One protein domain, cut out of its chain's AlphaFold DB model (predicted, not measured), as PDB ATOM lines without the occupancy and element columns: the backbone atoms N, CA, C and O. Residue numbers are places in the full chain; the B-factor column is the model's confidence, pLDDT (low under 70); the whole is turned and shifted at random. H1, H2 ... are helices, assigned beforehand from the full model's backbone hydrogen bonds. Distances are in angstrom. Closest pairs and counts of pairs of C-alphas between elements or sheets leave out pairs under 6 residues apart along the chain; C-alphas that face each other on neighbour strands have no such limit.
ATOM      1  N   LEU A  38       1.628  22.105 -42.768       50.59
ATOM      2  CA  LEU A  38       3.021  21.692 -42.871       50.59
ATOM      3  C   LEU A  38       3.076  20.386 -43.637       50.59
ATOM      4  O   LEU A  38       2.361  19.433 -43.339       50.59
ATOM      5  N   GLY A  39       3.936  20.334 -44.645       49.81
ATOM      6  CA  GLY A  39       3.954  19.171 -45.514       49.81
ATOM      7  C   GLY A  39       2.857  19.145 -46.568       49.81
ATOM      8  O   GLY A  39       2.934  18.257 -47.409       49.81
ATOM      9  N   THR A  40       1.896  20.077 -46.594       49.00
ATOM     10  CA  THR A  40       0.799  20.083 -47.576       49.00
ATOM     11  C   THR A  40       0.872  21.268 -48.538       49.00
ATOM     12  O   THR A  40       1.393  22.343 -48.251       49.00
ATOM     13  N   ARG A  41       0.379  21.035 -49.754       53.59
ATOM     14  CA  ARG A  41      -0.025  22.059 -50.723       53.59
ATOM     15  C   ARG A  41      -1.535  22.278 -50.560       53.59
ATOM     16  O   ARG A  41      -2.225  21.351 -50.151       53.59
ATOM     17  N   GLU A  42      -2.046  23.445 -50.959       50.25
ATOM     18  CA  GLU A  42      -3.459  23.904 -50.891       50.25
ATOM     19  C   GLU A  42      -4.552  22.999 -51.543       50.25
ATOM     20  O   GLU A  42      -5.648  23.464 -51.834       50.25
ATOM     21  N   LEU A  43      -4.308  21.706 -51.796       51.22
ATOM     22  CA  LEU A  43      -5.222  20.766 -52.462       51.22
ATOM     23  C   LEU A  43      -5.155  19.320 -51.903       51.22
ATOM     24  O   LEU A  43      -5.410  18.384 -52.654       51.22
ATOM     25  N   ASP A  44      -4.775  19.115 -50.636       53.00
ATOM     26  CA  ASP A  44      -4.552  17.791 -49.999       53.00
ATOM     27  C   ASP A  44      -3.339  16.992 -50.536       53.00
ATOM     28  O   ASP A  44      -3.209  15.788 -50.304       53.00
ATOM     29  N   TRP A  45      -2.411  17.639 -51.253       56.00
ATOM     30  CA  TRP A  45      -1.182  16.985 -51.725       56.00
ATOM     31  C   TRP A  45      -0.052  17.202 -50.729       56.00
ATOM     32  O   TRP A  45       0.451  18.317 -50.582       56.00
ATOM     33  N   PHE A  46       0.376  16.121 -50.086       61.31
ATOM     34  CA  PHE A  46       1.533  16.127 -49.205       61.31
ATOM     35  C   PHE A  46       2.834  16.163 -50.027       61.31
ATOM     36  O   PHE A  46       3.087  15.257 -50.820       61.31
ATOM     37  N   TRP A  47       3.681  17.180 -49.847       67.12
ATOM     38  CA  TRP A  47       5.038  17.200 -50.419       67.12
ATOM     39  C   TRP A  47       6.050  16.453 -49.529       67.12
ATOM     40  O   TRP A  47       7.132  16.086 -49.992       67.12
ATOM     41  N   ARG A  48       5.668  16.166 -48.277       69.50
ATOM     42  CA  ARG A  48       6.284  15.170 -47.388       69.50
ATOM     43  C   ARG A  48       5.181  14.360 -46.716       69.50
ATOM     44  O   ARG A  48       4.234  14.944 -46.213       69.50
ATOM     45  N   ASN A  49       5.301  13.037 -46.690       67.06
ATOM     46  CA  ASN A  49       4.316  12.157 -46.056       67.06
ATOM     47  C   ASN A  49       4.959  11.401 -44.884       67.06
ATOM     48  O   ASN A  49       5.306  10.227 -45.010       67.06
ATOM     49  N   ASP A  50       5.190  12.113 -43.778       74.88
ATOM     50  CA  ASP A  50       5.786  11.568 -42.554       74.88
ATOM     51  C   ASP A  50       5.102  12.166 -41.313       74.88
ATOM     52  O   ASP A  50       5.470  13.222 -40.800       74.88
ATOM     53  N   GLU A  51       4.065  11.482 -40.830       70.38
ATOM     54  CA  GLU A  51       3.278  11.903 -39.663       70.38
ATOM     55  C   GLU A  51       4.125  12.012 -38.382       70.38
ATOM     56  O   GLU A  51       3.884  12.885 -37.542       70.38
ATOM     57  N   ALA A  52       5.130  11.144 -38.219       73.19
ATOM     58  CA  ALA A  52       6.017  11.179 -37.060       73.19
ATOM     59  C   ALA A  52       6.909  12.424 -37.102       73.19
ATOM     60  O   ALA A  52       7.070  13.102 -36.084       73.19
ATOM     61  N   SER A  84      16.291  21.575 -38.120       74.00
ATOM     62  CA  SER A  84      14.865  21.877 -38.057       74.00
ATOM     63  C   SER A  84      14.517  23.250 -38.633       74.00
ATOM     64  O   SER A  84      13.540  23.364 -39.360       74.00
ATOM     65  N   ALA A  85      15.402  24.242 -38.487       76.62
ATOM     66  CA  ALA A  85      15.289  25.520 -39.196       76.62
ATOM     67  C   ALA A  85      15.371  25.369 -40.730       76.62
ATOM     68  O   ALA A  85      14.638  26.033 -41.463       76.62
ATOM     69  N   LEU A  86      16.234  24.476 -41.233       81.50
ATOM     70  CA  LEU A  86      16.306  24.175 -42.663       81.50
ATOM     71  C   LEU A  86      15.012  23.523 -43.158       81.50
ATOM     72  O   LEU A  86      14.546  23.848 -44.248       81.50
ATOM     73  N   SER A  87      14.411  22.644 -42.350       81.31
ATOM     74  CA  SER A  87      13.095  22.088 -42.660       81.31
ATOM     75  C   SER A  87      12.020  23.162 -42.692       81.31
ATOM     76  O   SER A  87      11.275  23.216 -43.659       81.31
ATOM     77  N   ASP A  88      11.968  24.040 -41.693       80.12
ATOM     78  CA  ASP A  88      10.993  25.133 -41.627       80.12
ATOM     79  C   ASP A  88      11.054  26.014 -42.876       80.12
ATOM     80  O   ASP A  88      10.028  26.339 -43.468       80.12
ATOM     81  N   ALA A  89      12.263  26.348 -43.332       83.88
ATOM     82  CA  ALA A  89      12.446  27.106 -44.561       83.88
ATOM     83  C   ALA A  89      11.894  26.364 -45.788       83.88
ATOM     84  O   ALA A  89      11.269  26.988 -46.639       83.88
ATOM     85  N   MET A  90      12.084  25.047 -45.887       85.50
ATOM     86  CA  MET A  90      11.512  24.259 -46.983       85.50
ATOM     87  C   MET A  90       9.981  24.191 -46.915       85.50
ATOM     88  O   MET A  90       9.332  24.352 -47.949       85.50
ATOM     89  N   ASP A  91       9.421  24.014 -45.716       80.19
ATOM     90  CA  ASP A  91       7.978  24.024 -45.453       80.19
ATOM     91  C   ASP A  91       7.348  25.380 -45.817       80.19
ATOM     92  O   ASP A  91       6.245  25.422 -46.348       80.19
ATOM     93  N   VAL A  92       8.056  26.495 -45.625       82.12
ATOM     94  CA  VAL A  92       7.593  27.816 -46.085       82.12
ATOM     95  C   VAL A  92       7.758  27.970 -47.596       82.12
ATOM     96  O   VAL A  92       6.848  28.448 -48.273       82.12
ATOM     97  N   LEU A  93       8.904  27.562 -48.151       83.38
ATOM     98  CA  LEU A  93       9.214  27.716 -49.576       83.38
ATOM     99  C   LEU A  93       8.187  27.024 -50.469       83.38
ATOM    100  O   LEU A  93       7.799  27.583 -51.490       83.38
ATOM    101  N   ILE A  94       7.737  25.834 -50.084       79.19
ATOM    102  CA  ILE A  94       6.712  25.089 -50.820       79.19
ATOM    103  C   ILE A  94       5.316  25.720 -50.705       79.19
ATOM    104  O   ILE A  94       4.569  25.684 -51.682       79.19
ATOM    105  N   MET A  95       4.986  26.358 -49.573       74.06
ATOM    106  CA  MET A  95       3.719  27.082 -49.392       74.06
ATOM    107  C   MET A  95       3.632  28.337 -50.267       74.06
ATOM    108  O   MET A  95       2.543  28.723 -50.678       74.06
ATOM    109  N   VAL A  96       4.767  28.972 -50.583       76.12
ATOM    110  CA  VAL A  96       4.802  30.196 -51.404       76.12
ATOM    111  C   VAL A  96       4.973  29.931 -52.906       76.12
ATOM    112  O   VAL A  96       5.046  30.881 -53.690       76.12
ATOM    113  N   VAL A  97       5.042  28.664 -53.344       70.81
ATOM    114  CA  VAL A  97       5.159  28.336 -54.774       70.81
ATOM    115  C   VAL A  97       3.881  28.751 -55.512       70.81
ATOM    116  O   VAL A  97       2.788  28.333 -55.125       70.81
ATOM    117  N   PRO A  98       3.981  29.511 -56.622       69.06
ATOM    118  CA  PRO A  98       2.811  29.927 -57.382       69.06
ATOM    119  C   PRO A  98       1.957  28.744 -57.853       69.06
ATOM    120  O   PRO A  98       2.462  27.783 -58.437       69.06
ATOM    121  N   GLN A  99       0.640  28.852 -57.670       61.56
ATOM    122  CA  GLN A  99      -0.318  27.775 -57.947       61.56
ATOM    123  C   GLN A  99      -0.306  27.280 -59.407       61.56
ATOM    124  O   GLN A  99      -0.599  26.112 -59.655       61.56
ATOM    125  N   PHE A 100       0.077  28.127 -60.370       63.56
ATOM    126  CA  PHE A 100       0.139  27.790 -61.800       63.56
ATOM    127  C   PHE A 100       1.380  26.972 -62.201       63.56
ATOM    128  O   PHE A 100       1.514  26.577 -63.360       63.56
ATOM    129  N   MET A 101       2.299  26.700 -61.271       63.66
ATOM    130  CA  MET A 101       3.419  25.796 -61.518       63.66
ATOM    131  C   MET A 101       2.905  24.348 -61.564       63.66
ATOM    132  O   MET A 101       2.486  23.774 -60.552       63.66
ATOM    133  N   HIS A 102       2.950  23.746 -62.756       62.47
ATOM    134  CA  HIS A 102       2.551  22.353 -63.003       62.47
ATOM    135  C   HIS A 102       3.515  21.312 -62.405       62.47
ATOM    136  O   HIS A 102       3.229  20.119 -62.447       62.47
ATOM    137  N   GLY A 103       4.636  21.750 -61.829       67.38
ATOM    138  CA  GLY A 103       5.572  20.913 -61.086       67.38
ATOM    139  C   GLY A 103       5.948  21.598 -59.780       67.38
ATOM    140  O   GLY A 103       6.425  22.733 -59.793       67.38
ATOM    141  N   ALA A 104       5.709  20.920 -58.660       70.81
ATOM    142  CA  ALA A 104       6.270  21.342 -57.385       70.81
ATOM    143  C   ALA A 104       7.795  21.120 -57.410       70.81
ATOM    144  O   ALA A 104       8.242  20.136 -58.008       70.81
ATOM    145  N   PRO A 105       8.597  22.000 -56.786       80.00
ATOM    146  CA  PRO A 105      10.020  21.747 -56.605       80.00
ATOM    147  C   PRO A 105      10.242  20.439 -55.836       80.00
ATOM    148  O   PRO A 105       9.493  20.134 -54.905       80.00
ATOM    149  N   SER A 106      11.266  19.670 -56.209       83.12
ATOM    150  CA  SER A 106      11.638  18.471 -55.453       83.12
ATOM    151  C   SER A 106      12.227  18.845 -54.082       83.12
ATOM    152  O   SER A 106      12.722  19.968 -53.914       83.12
ATOM    153  N   PRO A 107      12.231  17.929 -53.096       82.81
ATOM    154  CA  PRO A 107      12.886  18.163 -51.810       82.81
ATOM    155  C   PRO A 107      14.347  18.612 -51.950       82.81
ATOM    156  O   PRO A 107      14.768  19.538 -51.270       82.81
ATOM    157  N   GLU A 108      15.107  18.049 -52.887       86.81
ATOM    158  CA  GLU A 108      16.506  18.425 -53.120       86.81
ATOM    159  C   GLU A 108      16.621  19.871 -53.631       86.81
ATOM    160  O   GLU A 108      17.518  20.614 -53.232       86.81
ATOM    161  N   GLN A 109      15.692  20.300 -54.490       86.62
ATOM    162  CA  GLN A 109      15.646  21.677 -54.988       86.62
ATOM    163  C   GLN A 109      15.281  22.666 -53.876       86.62
ATOM    164  O   GLN A 109      15.906  23.722 -53.761       86.62
ATOM    165  N   LEU A 110      14.297  22.318 -53.041       86.44
ATOM    166  CA  LEU A 110      13.908  23.110 -51.874       86.44
ATOM    167  C   LEU A 110      15.066  23.234 -50.875       86.44
ATOM    168  O   LEU A 110      15.320  24.326 -50.371       86.44
ATOM    169  N   GLU A 111      15.804  22.151 -50.633       87.62
ATOM    170  CA  GLU A 111      16.934  22.137 -49.705       87.62
ATOM    171  C   GLU A 111      18.062  23.060 -50.175       87.62
ATOM    172  O   GLU A 111      18.575  23.855 -49.388       87.62
ATOM    173  N   VAL A 112      18.419  23.015 -51.464       88.88
ATOM    174  CA  VAL A 112      19.437  23.908 -52.042       88.88
ATOM    175  C   VAL A 112      19.051  25.374 -51.850       88.88
ATOM    176  O   VAL A 112      19.883  26.192 -51.450       88.88
ATOM    177  N   VAL A 113      17.788  25.722 -52.108       88.25
ATOM    178  CA  VAL A 113      17.296  27.094 -51.926       88.25
ATOM    179  C   VAL A 113      17.309  27.487 -50.449       88.25
ATOM    180  O   VAL A 113      17.805  28.564 -50.119       88.25
ATOM    181  N   ALA A 114      16.845  26.611 -49.557       86.69
ATOM    182  CA  ALA A 114      16.851  26.848 -48.119       86.69
ATOM    183  C   ALA A 114      18.278  27.065 -47.586       86.69
ATOM    184  O   ALA A 114      18.540  28.063 -46.918       86.69
ATOM    185  N   ARG A 115      19.244  26.215 -47.960       86.50
ATOM    186  CA  ARG A 115      20.660  26.377 -47.577       86.50
ATOM    187  C   ARG A 115      21.241  27.700 -48.074       86.50
ATOM    188  O   ARG A 115      21.958  28.369 -47.333       86.50
ATOM    189  N   ASN A 116      20.896  28.110 -49.295       85.88
ATOM    190  CA  ASN A 116      21.328  29.393 -49.849       85.88
ATOM    191  C   ASN A 116      20.744  30.602 -49.098       85.88
ATOM    192  O   ASN A 116      21.406  31.639 -49.045       85.88
ATOM    193  N   LEU A 117      19.535  30.497 -48.533       82.12
ATOM    194  CA  LEU A 117      18.966  31.539 -47.667       82.12
ATOM    195  C   LEU A 117      19.795  31.677 -46.383       82.12
ATOM    196  O   LEU A 117      20.241  32.775 -46.057       82.12
ATOM    197  N   PHE A 118      20.099  30.561 -45.722       76.38
ATOM    198  CA  PHE A 118      20.890  30.562 -44.486       76.38
ATOM    199  C   PHE A 118      22.351  30.977 -44.684       76.38
ATOM    200  O   PHE A 118      22.920  31.640 -43.823       76.38
ATOM    201  N   ALA A 119      22.957  30.654 -45.828       77.25
ATOM    202  CA  ALA A 119      24.314  31.099 -46.151       77.25
ATOM    203  C   ALA A 119      24.425  32.631 -46.282       77.25
ATOM    204  O   ALA A 119      25.496  33.193 -46.056       77.25
ATOM    205  N   LYS A 120      23.331  33.307 -46.660       74.06
ATOM    206  CA  LYS A 120      23.275  34.771 -46.774       74.06
ATOM    207  C   LYS A 120      22.974  35.452 -45.439       74.06
ATOM    208  O   LYS A 120      23.441  36.567 -45.232       74.06
ATOM    209  N   GLU A 121      22.241  34.786 -44.548       66.12
ATOM    210  CA  GLU A 121      21.868  35.303 -43.224       66.12
ATOM    211  C   GLU A 121      22.157  34.275 -42.111       66.12
ATOM    212  O   GLU A 121      21.243  33.634 -41.584       66.12
ATOM    213  N   PRO A 122      23.435  34.121 -41.711       59.66
ATOM    214  CA  PRO A 122      23.850  33.114 -40.729       59.66
ATOM    215  C   PRO A 122      23.335  33.378 -39.303       59.66
ATOM    216  O   PRO A 122      23.439  32.512 -38.441       59.66
ATOM    217  N   THR A 123      22.777  34.560 -39.033       56.53
ATOM    218  CA  THR A 123      22.290  34.981 -37.710       56.53
ATOM    219  C   THR A 123      20.874  34.509 -37.375       56.53
ATOM    220  O   THR A 123      20.408  34.765 -36.270       56.53
ATOM    221  N   LEU A 124      20.154  33.860 -38.297       55.53
ATOM    222  CA  LEU A 124      18.725  33.552 -38.122       55.53
ATOM    223  C   LEU A 124      18.413  32.183 -37.495       55.53
ATOM    224  O   LEU A 124      17.245  31.873 -37.268       55.53
ATOM    225  N   THR A 125      19.405  31.328 -37.246       57.66
ATOM    226  CA  THR A 125      19.139  29.879 -37.228       57.66
ATOM    227  C   THR A 125      18.953  29.223 -35.877       57.66
ATOM    228  O   THR A 125      18.309  28.173 -35.820       57.66
ATOM    229  N   GLN A 126      19.507  29.782 -34.803       66.31
ATOM    230  CA  GLN A 126      19.598  29.051 -33.544       66.31
ATOM    231  C   GLN A 126      18.881  29.810 -32.437       66.31
ATOM    232  O   GLN A 126      19.340  30.835 -31.940       66.31
TER     233      GLN A 126
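Overview. This is residues 38 to 52 and 84 to 126 of the 243 residues of an uncharacterized protein of Pseudogymnoascus sp. 24MN13 (UniProt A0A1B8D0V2). Two helices cross steeply, the middle of H1 packed on the first half of H2 near Leu 110, and a long loop, residues 96 to 106, swings out from them and folds back to join the two. To one side lies a long stretch with no named element, residues 38 to 52, in which residues 40 to 41 pair with residues 45 to 46 as a short antiparallel turn-back. The printed part has 58 residues with two named helices, H1 then H2, and no named strand; the class is all helix, though only 26 of the 58 residues are in named elements. It is only just compact, close to loose, with a radius of gyration of the C-alphas of 12.0 A, and the C-alphas span 34 by 28 by 16 A.

Along the chain. The longest helix by residues, H2, is residues 107 to 120, 20.2 A from first to last C-alpha; C-alpha 107 is at (12.886, 18.163, -51.810), and C-alpha 120 is at (23.275, 34.771, -46.774). H1 is residues 84 to 95, 16.7 A long, beginning at C-alpha 84, (14.865, 21.877, -38.057).

Arrangement. H2 and H1 touch, with 11 pairs of C-alphas within 8 A; the closest are those of Leu 110 and Met 90, 5.6 A apart. Their centres are 9.2 A apart. They run opposite ways at a steep tilt of 65 degrees. In H2 every O i to N i+4 pair is within hydrogen-bond range; in H1 7 of 8 are.

Size, cuts and confidence. The C-alphas farthest apart, those of His 102 and Gln 126, are 34.7 A apart. Residues 53 to 83 are not printed, and C-alphas 52 and 84 are 13.9 A apart across this cut. The link from H1 to H2, 11 residues, is long. Mean pLDDT of the printed part is 71.8; residues 38 to 49, 98 to 103 and 121 to 126 include the 24 residues under 70.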